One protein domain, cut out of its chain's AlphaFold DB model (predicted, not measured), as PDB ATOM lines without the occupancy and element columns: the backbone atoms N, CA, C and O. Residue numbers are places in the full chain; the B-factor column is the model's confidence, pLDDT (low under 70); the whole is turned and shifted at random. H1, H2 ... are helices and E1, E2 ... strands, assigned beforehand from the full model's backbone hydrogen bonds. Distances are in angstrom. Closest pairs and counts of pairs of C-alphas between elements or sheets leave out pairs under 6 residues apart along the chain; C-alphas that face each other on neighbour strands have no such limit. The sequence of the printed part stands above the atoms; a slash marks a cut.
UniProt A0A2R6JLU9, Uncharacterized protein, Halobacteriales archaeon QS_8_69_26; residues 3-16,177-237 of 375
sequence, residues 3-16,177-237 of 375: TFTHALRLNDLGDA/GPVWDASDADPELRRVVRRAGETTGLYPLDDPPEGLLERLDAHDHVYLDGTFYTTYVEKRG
ATOM      1  N   THR A   3       5.103 -42.232  -2.569       78.94
ATOM      2  CA  THR A   3       6.128 -41.944  -1.561       78.94
ATOM      3  C   THR A   3       6.667 -40.552  -1.815       78.94
ATOM      4  O   THR A   3       6.834 -40.178  -2.973       78.94
ATOM      5  N   PHE A   4       7.014 -39.840  -0.751       83.62
ATOM      6  CA  PHE A   4       7.355 -38.425  -0.844       83.62
ATOM      7  C   PHE A   4       8.744 -38.160  -0.296       83.62
ATOM      8  O   PHE A   4       9.175 -38.806   0.661       83.62
ATOM      9  N   THR A   5       9.455 -37.209  -0.884       87.12
ATOM     10  CA  THR A   5      10.806 -36.836  -0.444       87.12
ATOM     11  C   THR A   5      10.801 -35.969   0.810       87.12
ATOM     12  O   THR A   5      11.774 -36.002   1.552       87.12
ATOM     13  N   HIS A   6       9.726 -35.233   1.087       91.00
ATOM     14  CA  HIS A   6       9.626 -34.356   2.249       91.00
ATOM     15  C   HIS A   6       8.265 -34.487   2.931       91.00
ATOM     16  O   HIS A   6       7.276 -34.905   2.324       91.00
ATOM     17  N   ALA A   7       8.228 -34.119   4.208       91.62
ATOM     18  CA  ALA A   7       7.016 -34.099   5.012       91.62
ATOM     19  C   ALA A   7       7.051 -32.899   5.959       91.62
ATOM     20  O   ALA A   7       8.063 -32.665   6.624       91.62
ATOM     21  N   LEU A   8       5.953 -32.148   6.012       94.00
ATOM     22  CA  LEU A   8       5.791 -30.992   6.895       94.00
ATOM     23  C   LEU A   8       4.663 -31.241   7.894       94.00
ATOM     24  O   LEU A   8       3.691 -31.917   7.564       94.00
ATOM     25  N   ARG A   9       4.749 -30.641   9.080       93.06
ATOM     26  CA  ARG A   9       3.659 -30.605  10.059       93.06
ATOM     27  C   ARG A   9       3.432 -29.175  10.548       93.06
ATOM     28  O   ARG A   9       4.177 -28.646  11.376       93.06
ATOM     29  N   LEU A  10       2.371 -28.570  10.021       95.12
ATOM     30  CA  LEU A  10       1.934 -27.208  10.321       95.12
ATOM     31  C   LEU A  10       0.634 -27.282  11.129       95.12
ATOM     32  O   LEU A  10      -0.451 -27.104  10.590       95.12
ATOM     33  N   ASN A  11       0.732 -27.600  12.422       91.69
ATOM     34  CA  ASN A  11      -0.445 -27.668  13.286       91.69
ATOM     35  C   ASN A  11      -1.042 -26.269  13.446       91.69
ATOM     36  O   ASN A  11      -0.304 -25.350  13.793       91.69
ATOM     37  N   ASP A  12      -2.349 -26.131  13.237       93.25
ATOM     38  CA  ASP A  12      -3.104 -24.899  13.475       93.25
ATOM     39  C   ASP A  12      -3.103 -24.548  14.975       93.25
ATOM     40  O   ASP A  12      -3.515 -25.348  15.821       93.25
ATOM     41  N   LEU A  13      -2.600 -23.357  15.299       90.44
ATOM     42  CA  LEU A  13      -2.512 -22.795  16.649       90.44
ATOM     43  C   LEU A  13      -3.519 -21.655  16.875       90.44
ATOM     44  O   LEU A  13      -3.486 -21.006  17.920       90.44
ATOM     45  N   GLY A  14      -4.406 -21.398  15.913       90.25
ATOM     46  CA  GLY A  14      -5.388 -20.324  15.948       90.25
ATOM     47  C   GLY A  14      -4.792 -18.940  15.692       90.25
ATOM     48  O   GLY A  14      -3.818 -18.774  14.962       90.25
ATOM     49  N   ASP A  15      -5.411 -17.922  16.285       87.31
ATOM     50  CA  ASP A  15      -5.094 -16.504  16.094       87.31
ATOM     51  C   ASP A  15      -3.990 -15.983  17.032       87.31
ATOM     52  O   ASP A  15      -3.403 -14.937  16.756       87.31
ATOM     53  N   ALA A  16      -3.682 -16.697  18.121       86.62
ATOM     54  CA  ALA A  16      -2.603 -16.355  19.049       86.62
ATOM     55  C   ALA A  16      -2.103 -17.588  19.839       86.62
ATOM     56  O   ALA A  16      -2.759 -18.008  20.792       86.62
ATOM     57  N   GLY A 177       8.186 -16.040  19.867       91.94
ATOM     58  CA  GLY A 177       9.256 -16.574  19.033       91.94
ATOM     59  C   GLY A 177       9.329 -15.959  17.642       91.94
ATOM     60  O   GLY A 177       8.486 -15.140  17.265       91.94
ATOM     61  N   PRO A 178      10.348 -16.318  16.850       95.94
ATOM     62  CA  PRO A 178      10.433 -15.924  15.452       95.94
ATOM     63  C   PRO A 178       9.218 -16.432  14.667       95.94
ATOM     64  O   PRO A 178       8.906 -17.624  14.676       95.94
ATOM     65  N   VAL A 179       8.548 -15.512  13.966       97.62
ATOM     66  CA  VAL A 179       7.385 -15.803  13.121       97.62
ATOM     67  C   VAL A 179       7.690 -15.407  11.689       97.62
ATOM     68  O   VAL A 179       8.069 -14.266  11.418       97.62
ATOM     69  N   TRP A 180       7.473 -16.331  10.761       97.62
ATOM     70  CA  TRP A 180       7.439 -16.008   9.345       97.62
ATOM     71  C   TRP A 180       6.027 -15.557   8.954       97.62
ATOM     72  O   TRP A 180       5.106 -16.366   8.907       97.62
ATOM     73  N   ASP A 181       5.849 -14.274   8.628       96.88
ATOM     74  CA  ASP A 181       4.625 -13.808   7.966       96.88
ATOM     75  C   ASP A 181       4.642 -14.231   6.488       96.88
ATOM     76  O   ASP A 181       5.381 -13.687   5.658       96.88
ATOM     77  N   ALA A 182       3.846 -15.246   6.156       97.19
ATOM     78  CA  ALA A 182       3.743 -15.777   4.806       97.19
ATOM     79  C   ALA A 182       2.742 -15.000   3.934       97.19
ATOM     80  O   ALA A 182       2.622 -15.310   2.749       97.19
ATOM     81  N   SER A 183       2.050 -13.980   4.453       94.38
ATOM     82  CA  SER A 183       1.006 -13.245   3.715       94.38
ATOM     83  C   SER A 183       1.522 -12.631   2.405       94.38
ATOM     84  O   SER A 183       0.849 -12.711   1.366       94.38
ATOM     85  N   ASP A 184       2.758 -12.124   2.438       91.94
ATOM     86  CA  ASP A 184       3.461 -11.489   1.315       91.94
ATOM     87  C   ASP A 184       4.443 -12.426   0.588       91.94
ATOM     88  O   ASP A 184       5.187 -11.998  -0.300       91.94
ATOM     89  N   ALA A 185       4.476 -13.715   0.942       95.50
ATOM     90  CA  ALA A 185       5.341 -14.677   0.270       95.50
ATOM     91  C   ALA A 185       4.896 -14.941  -1.181       95.50
ATOM     92  O   ALA A 185       3.760 -14.663  -1.580       95.50
ATOM     93  N   ASP A 186       5.799 -15.533  -1.971       96.00
ATOM     94  CA  ASP A 186       5.491 -15.963  -3.335       96.00
ATOM     95  C   ASP A 186       4.209 -16.832  -3.367       96.00
ATOM     96  O   ASP A 186       4.001 -17.654  -2.465       96.00
ATOM     97  N   PRO A 187       3.319 -16.671  -4.370       96.62
ATOM     98  CA  PRO A 187       2.080 -17.437  -4.462       96.62
ATOM     99  C   PRO A 187       2.244 -18.958  -4.353       96.62
ATOM    100  O   PRO A 187       1.320 -19.614  -3.865       96.62
ATOM    101  N   GLU A 188       3.369 -19.515  -4.802       95.94
ATOM    102  CA  GLU A 188       3.670 -20.939  -4.680       95.94
ATOM    103  C   GLU A 188       3.937 -21.341  -3.225       95.94
ATOM    104  O   GLU A 188       3.274 -22.245  -2.712       95.94
ATOM    105  N   LEU A 189       4.803 -20.608  -2.518       96.69
ATOM    106  CA  LEU A 189       5.084 -20.834  -1.095       96.69
ATOM    107  C   LEU A 189       3.820 -20.722  -0.246       96.69
ATOM    108  O   LEU A 189       3.536 -21.604   0.561       96.69
ATOM    109  N   ARG A 190       3.009 -19.682  -0.476       96.94
ATOM    110  CA  ARG A 190       1.734 -19.508   0.238       96.94
ATOM    111  C   ARG A 190       0.777 -20.662   0.000       96.94
ATOM    112  O   ARG A 190       0.031 -21.036   0.898       96.94
ATOM    113  N   ARG A 191       0.757 -21.217  -1.215       96.38
ATOM    114  CA  ARG A 191      -0.085 -22.373  -1.534       96.38
ATOM    115  C   ARG A 191       0.367 -23.607  -0.761       96.38
ATOM    116  O   ARG A 191      -0.496 -24.322  -0.266       96.38
ATOM    117  N   VAL A 192       1.676 -23.842  -0.668       97.00
ATOM    118  CA  VAL A 192       2.225 -24.974   0.089       97.00
ATOM    119  C   VAL A 192       1.953 -24.815   1.581       97.00
ATOM    120  O   VAL A 192       1.388 -25.729   2.166       97.00
ATOM    121  N   VAL A 193       2.243 -23.651   2.174       97.06
ATOM    122  CA  VAL A 193       1.953 -23.373   3.594       97.06
ATOM    123  C   VAL A 193       0.466 -23.554   3.896       97.06
ATOM    124  O   VAL A 193       0.129 -24.262   4.837       97.06
ATOM    125  N   ARG A 194      -0.429 -22.997   3.063       96.50
ATOM    126  CA  ARG A 194      -1.881 -23.151   3.248       96.50
ATOM    127  C   ARG A 194      -2.305 -24.617   3.217       96.50
ATOM    128  O   ARG A 194      -2.961 -25.075   4.140       96.50
ATOM    129  N   ARG A 195      -1.899 -25.366   2.187       95.50
ATOM    130  CA  ARG A 195      -2.250 -26.790   2.071       95.50
ATOM    131  C   ARG A 195      -1.690 -27.614   3.222       95.50
ATOM    132  O   ARG A 195      -2.376 -28.500   3.717       95.50
ATOM    133  N   ALA A 196      -0.464 -27.320   3.643       95.12
ATOM    134  CA  ALA A 196       0.162 -28.004   4.758       95.12
ATOM    135  C   ALA A 196      -0.539 -27.701   6.090       95.12
ATOM    136  O   ALA A 196      -0.725 -28.623   6.873       95.12
ATOM    137  N   GLY A 197      -0.983 -26.460   6.312       93.25
ATOM    138  CA  GLY A 197      -1.765 -26.073   7.491       93.25
ATOM    139  C   GLY A 197      -3.202 -26.608   7.498       93.25
ATOM    140  O   GLY A 197      -3.748 -26.901   8.555       93.25
ATOM    141  N   GLU A 198      -3.817 -26.781   6.325       91.44
ATOM    142  CA  GLU A 198      -5.137 -27.418   6.166       91.44
ATOM    143  C   GLU A 198      -5.074 -28.951   6.310       91.44
ATOM    144  O   GLU A 198      -6.099 -29.607   6.510       91.44
ATOM    145  N   THR A 199      -3.881 -29.544   6.202       87.56
ATOM    146  CA  THR A 199      -3.695 -30.994   6.299       87.56
ATOM    147  C   THR A 199      -3.652 -31.421   7.759       87.56
ATOM    148  O   THR A 199      -2.787 -31.009   8.527       87.56
ATOM    149  N   THR A 200      -4.564 -32.312   8.149       78.88
ATOM    150  CA  THR A 200      -4.489 -32.947   9.467       78.88
ATOM    151  C   THR A 200      -3.323 -33.936   9.485       78.88
ATOM    152  O   THR A 200      -3.378 -34.970   8.825       78.88
ATOM    153  N   GLY A 201      -2.275 -33.640  10.255       82.06
ATOM    154  CA  GLY A 201      -1.108 -34.512  10.397       82.06
ATOM    155  C   GLY A 201       0.067 -34.081   9.522       82.06
ATOM    156  O   GLY A 201       0.590 -32.983   9.694       82.06
ATOM    157  N   LEU A 202       0.552 -34.981   8.666       87.56
ATOM    158  CA  LEU A 202       1.715 -34.734   7.813       87.56
ATOM    159  C   LEU A 202       1.275 -34.320   6.419       87.56
ATOM    160  O   LEU A 202       0.498 -35.020   5.778       87.56
ATOM    161  N   TYR A 203       1.838 -33.224   5.931       91.00
ATOM    162  CA  TYR A 203       1.714 -32.804   4.549       91.00
ATOM    163  C   TYR A 203       2.883 -33.353   3.726       91.00
ATOM    164  O   TYR A 203       4.011 -32.858   3.866       91.00
ATOM    165  N   PRO A 204       2.650 -34.375   2.886       90.88
ATOM    166  CA  PRO A 204       3.668 -34.882   1.985       90.88
ATOM    167  C   PRO A 204       3.907 -33.919   0.821       90.88
ATOM    168  O   PRO A 204       2.965 -33.346   0.267       90.88
ATOM    169  N   LEU A 205       5.164 -33.778   0.403       91.62
ATOM    170  CA  LEU A 205       5.499 -33.026  -0.803       91.62
ATOM    171  C   LEU A 205       6.788 -33.523  -1.463       91.62
ATOM    172  O   LEU A 205       7.716 -33.999  -0.802       91.62
ATOM    173  N   ASP A 206       6.838 -33.342  -2.776       89.00
ATOM    174  CA  ASP A 206       8.038 -33.506  -3.585       89.00
ATOM    175  C   ASP A 206       8.520 -32.148  -4.077       89.00
ATOM    176  O   ASP A 206       7.703 -31.265  -4.339       89.00
ATOM    177  N   ASP A 207       9.843 -31.993  -4.162       89.69
ATOM    178  CA  ASP A 207      10.511 -30.779  -4.640       89.69
ATOM    179  C   ASP A 207       9.988 -29.490  -3.962       89.69
ATOM    180  O   ASP A 207       9.301 -28.684  -4.597       89.69
ATOM    181  N   PRO A 208      10.284 -29.271  -2.659       92.75
ATOM    182  CA  PRO A 208       9.837 -28.074  -1.949       92.75
ATOM    183  C   PRO A 208      10.237 -26.799  -2.701       92.75
ATOM    184  O   PRO A 208      11.385 -26.705  -3.150       92.75
ATOM    185  N   PRO A 209       9.345 -25.791  -2.790       95.62
ATOM    186  CA  PRO A 209       9.690 -24.522  -3.411       95.62
ATOM    187  C   PRO A 209      10.933 -23.901  -2.768       95.62
ATOM    188  O   PRO A 209      11.164 -24.033  -1.561       95.62
ATOM    189  N   GLU A 210      11.725 -23.200  -3.580       94.75
ATOM    190  CA  GLU A 210      12.996 -22.622  -3.147       94.75
ATOM    191  C   GLU A 210      12.819 -21.740  -1.898       94.75
ATOM    192  O   GLU A 210      11.939 -20.877  -1.825       94.75
ATOM    193  N   GLY A 211      13.658 -21.980  -0.888       94.38
ATOM    194  CA  GLY A 211      13.644 -21.245   0.376       94.38
ATOM    195  C   GLY A 211      12.533 -21.632   1.358       94.38
ATOM    196  O   GLY A 211      12.512 -21.076   2.454       94.38
ATOM    197  N   LEU A 212      11.629 -22.571   1.033       96.25
ATOM    198  CA  LEU A 212      10.585 -23.013   1.971       96.25
ATOM    199  C   LEU A 212      11.190 -23.595   3.252       96.25
ATOM    200  O   LEU A 212      10.888 -23.120   4.343       96.25
ATOM    201  N   LEU A 213      12.045 -24.612   3.111       95.62
ATOM    202  CA  LEU A 213      12.599 -25.341   4.255       95.62
ATOM    203  C   LEU A 213      13.473 -24.440   5.131       95.62
ATOM    204  O   LEU A 213      13.333 -24.458   6.344       95.62
ATOM    205  N   GLU A 214      14.301 -23.588   4.521       95.25
ATOM    206  CA  GLU A 214      15.130 -22.622   5.252       95.25
ATOM    207  C   GLU A 214      14.276 -21.664   6.095       95.25
ATOM    208  O   GLU A 214      14.623 -21.364   7.234       95.25
ATOM    209  N   ARG A 215      13.133 -21.203   5.568       97.00
ATOM    210  CA  ARG A 215      12.223 -20.339   6.330       97.00
ATOM    211  C   ARG A 215      11.532 -21.083   7.456       97.00
ATOM    212  O   ARG A 215      11.416 -20.512   8.531       97.00
ATOM    213  N   LEU A 216      11.087 -22.315   7.222       96.19
ATOM    214  CA  LEU A 216      10.498 -23.135   8.279       96.19
ATOM    215  C   LEU A 216      11.518 -23.429   9.388       96.19
ATOM    216  O   LEU A 216      11.169 -23.347  10.554       96.19
ATOM    217  N   ASP A 217      12.783 -23.663   9.042       94.31
ATOM    218  CA  ASP A 217      13.851 -23.921  10.017       94.31
ATOM    219  C   ASP A 217      14.282 -22.660  10.788       94.31
ATOM    220  O   ASP A 217      14.750 -22.748  11.922       94.31
ATOM    221  N   ALA A 218      14.147 -21.480  10.181       95.94
ATOM    222  CA  ALA A 218      14.526 -20.208  10.795       95.94
ATOM    223  C   ALA A 218      13.450 -19.612  11.723       95.94
ATOM    224  O   ALA A 218      13.714 -18.595  12.369       95.94
ATOM    225  N   HIS A 219      12.247 -20.192  11.763       97.38
ATOM    226  CA  HIS A 219      11.118 -19.660  12.523       97.38
ATOM    227  C   HIS A 219      10.406 -20.771  13.288       97.38
ATOM    228  O   HIS A 219      10.244 -21.874  12.785       97.38
ATOM    229  N   ASP A 220       9.904 -20.454  14.476       94.88
ATOM    230  CA  ASP A 220       9.144 -21.406  15.292       94.88
ATOM    231  C   ASP A 220       7.692 -21.514  14.802       94.88
ATOM    232  O   ASP A 220       7.005 -22.515  15.016       94.88
ATOM    233  N   HIS A 221       7.230 -20.458  14.124       96.81
ATOM    234  CA  HIS A 221       5.864 -20.327  13.649       96.81
ATOM    235  C   HIS A 221       5.806 -19.704  12.253       96.81
ATOM    236  O   HIS A 221       6.645 -18.881  11.873       96.81
ATOM    237  N   VAL A 222       4.753 -20.037  11.515       97.69
ATOM    238  CA  VAL A 222       4.356 -19.337  10.290       97.69
ATOM    239  C   VAL A 222       2.960 -18.754  10.473       97.69
ATOM    240  O   VAL A 222       2.075 -19.415  11.010       97.69
ATOM    241  N   TYR A 223       2.766 -17.512  10.043       96.94
ATOM    242  CA  TYR A 223       1.475 -16.833  10.051       96.94
ATOM    243  C   TYR A 223       0.955 -16.702   8.623       96.94
ATOM    244  O   TYR A 223       1.667 -16.218   7.739       96.94
ATOM    245  N   LEU A 224      -0.280 -17.136   8.382       96.94
ATOM    246  CA  LEU A 224      -0.936 -17.008   7.086       96.94
ATOM    247  C   LEU A 224      -2.448 -16.865   7.271       96.94
ATOM    248  O   LEU A 224      -3.059 -17.624   8.013       96.94
ATOM    249  N   ASP A 225      -3.048 -15.905   6.564       93.38
ATOM    250  CA  ASP A 225      -4.504 -15.710   6.483       93.38
ATOM    251  C   ASP A 225      -5.223 -15.585   7.848       93.38
ATOM    252  O   ASP A 225      -6.399 -15.917   7.967       93.38
ATOM    253  N   GLY A 226      -4.542 -15.055   8.871       90.94
ATOM    254  CA  GLY A 226      -5.116 -14.894  10.213       90.94
ATOM    255  C   GLY A 226      -4.731 -15.978  11.217       90.94
ATOM    256  O   GLY A 226      -5.065 -15.830  12.389       90.94
ATOM    257  N   THR A 227      -4.016 -17.016  10.783       93.69
ATOM    258  CA  THR A 227      -3.747 -18.212  11.584       93.69
ATOM    259  C   THR A 227      -2.251 -18.453  11.753       93.69
ATOM    260  O   THR A 227      -1.468 -18.292  10.813       93.69
ATOM    261  N   PHE A 228      -1.855 -18.857  12.959       95.69
ATOM    262  CA  PHE A 228      -0.521 -19.344  13.286       95.69
ATOM    263  C   PHE A 228      -0.440 -20.855  13.108       95.69
ATOM    264  O   PHE A 228      -1.332 -21.589  13.528       95.69
ATOM    265  N   TYR A 229       0.680 -21.321  12.566       96.00
ATOM    266  CA  TYR A 229       0.992 -22.737  12.455       96.00
ATOM    267  C   TYR A 229       2.382 -23.043  13.009       96.00
ATOM    268  O   TYR A 229       3.279 -22.198  12.932       96.00
ATOM    269  N   THR A 230       2.586 -24.264  13.515       94.94
ATOM    270  CA  THR A 230       3.943 -24.794  13.771       94.94
ATOM    271  C   THR A 230       4.733 -24.925  12.465       94.94
ATOM    272  O   THR A 230       4.142 -24.946  11.393       94.94
ATOM    273  N   THR A 231       6.058 -25.062  12.515       94.69
ATOM    274  CA  THR A 231       6.927 -25.094  11.315       94.69
ATOM    275  C   THR A 231       7.698 -26.403  11.127       94.69
ATOM    276  O   THR A 231       8.714 -26.441  10.438       94.69
ATOM    277  N   TYR A 232       7.240 -27.509  11.715       91.50
ATOM    278  CA  TYR A 232       8.028 -28.740  11.755       91.50
ATOM    279  C   TYR A 232       8.284 -29.334  10.363       91.50
ATOM    280  O   TYR A 232       7.356 -29.629   9.604       91.50
ATOM    281  N   VAL A 233       9.564 -29.566  10.063       91.62
ATOM    282  CA  VAL A 233      10.024 -30.339   8.905       91.62
ATOM    283  C   VAL A 233      10.357 -31.751   9.381       91.62
ATOM    284  O   VAL A 233      11.411 -31.998   9.961       91.62
ATOM    285  N   GLU A 234       9.432 -32.674   9.146       86.94
ATOM    286  CA  GLU A 234       9.446 -34.042   9.687       86.94
ATOM    287  C   GLU A 234      10.285 -35.001   8.823       86.94
ATOM    288  O   GLU A 234      10.733 -36.047   9.293       86.94
ATOM    289  N   LYS A 235      10.523 -34.646   7.554       85.81
ATOM    290  CA  LYS A 235      11.414 -35.373   6.638       85.81
ATOM    291  C   LYS A 235      12.137 -34.417   5.697       85.81
ATOM    292  O   LYS A 235      11.495 -33.639   4.989       85.81
ATOM    293  N   ARG A 236      13.471 -34.517   5.665       84.75
ATOM    294  CA  ARG A 236      14.367 -33.745   4.789       84.75
ATOM    295  C   ARG A 236      15.031 -34.663   3.762       84.75
ATOM    296  O   ARG A 236      16.158 -35.106   3.950       84.75
ATOM    297  N   GLY A 237      14.327 -34.943   2.672       84.75
ATOM    298  CA  GLY A 237      14.848 -35.753   1.576       84.75
ATOM    299  C   GLY A 237      14.549 -37.253   1.700       84.75
ATOM    300  O   GLY A 237      13.854 -37.704   2.615       84.75
TER     301      GLY A 237
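This is residues 3 to 16 and 177 to 237 of the 375 residues of an uncharacterized protein of Halobacteriales archaeon QS_8_69_26 (UniProt A0A2R6JLU9). Two small three-stranded sheets are joined where E5 runs on into E6 with a bend of 49 degrees, and helix H1 packs on both of them. A second, shorter helix, H2, only grazes each sheet. The 75 printed residues hold, along the chain, E1, E2, H1, E3, H2, E4, E5 and E6; one sheet has the order E3, E1, E6 and is antiparallel, the other E2, E4, E5 and is mixed. The class is mixed, helices and strands, and the whole is compact, with a radius of gyration of the C-alphas of 11.1 A and spans of 34 by 23 by 20 A.

E1, residues 6 to 9, is the inner strand between E3, residues 203 to 205, and E6, residues 232 to 236. E1 and E3 are antiparallel at 158 degrees, with N 203 and O 8 at 2.8 A, within hydrogen-bond range. E1 and E6 are antiparallel at 169 degrees, with N 9 and O 232 at 2.8 A. In the other sheet E2, residues 179 to 181, is parallel to E4, residues 221 to 224, at 20 degrees, with N 223 and O 180 at 2.8 A. E4 and E5, residues 227 to 230, form a hairpin, with N 229 and O 222 at 2.8 A. H1, residues 187 to 198, is on one face of this sheet, making two layers, a helix over strands; its height is 9.6 A, and it runs across the strands, at 70 degrees to E4 on the local plane. The closest C-alphas of H1 and E4 are those of Arg 194 and Leu 224, 7.3 A apart. H1 is also on the first sheet, over E3, and stands up from it at 50 degrees; the closest C-alphas of H1 and E3 are those of Ala 196 and Tyr 203, 5.0 A apart. H2, residues 212 to 218, comes closest to E6 at the C-alphas of Leu 216 and Tyr 232, 7.0 A apart. H1 and H2 are close but not clearly touching, with Leu 189 and Leu 212 the closest C-alphas at 6.7 A. In both helices every O i to N i+4 pair is within hydrogen-bond range. E3 and E4, for instance, are apart.

E1 begins at C-alpha 6, (9.626, -34.356, 2.249), and is 10.5 A long. H1 is 16.3 A long, from C-alpha 187 at (2.080, -17.437, -4.462), and H2 is 10.1 A. E4 is 10.0 A, E5 10.4 A and E6 10.7 A, ending at C-alpha 236, (14.367, -33.745, 4.789).

The C-alphas farthest apart are those of Thr 3 and Ala 16, 34.0 A. Residues 17 to 176 are not printed; C-alphas 16 and 177 are 11.9 A apart across this cut, which lies in the link from E1 to E2. Of the links printed whole, E3 to H2 is short and the others are tight. The mean pLDDT of the printed part is 92.8, and no printed residue is under 70.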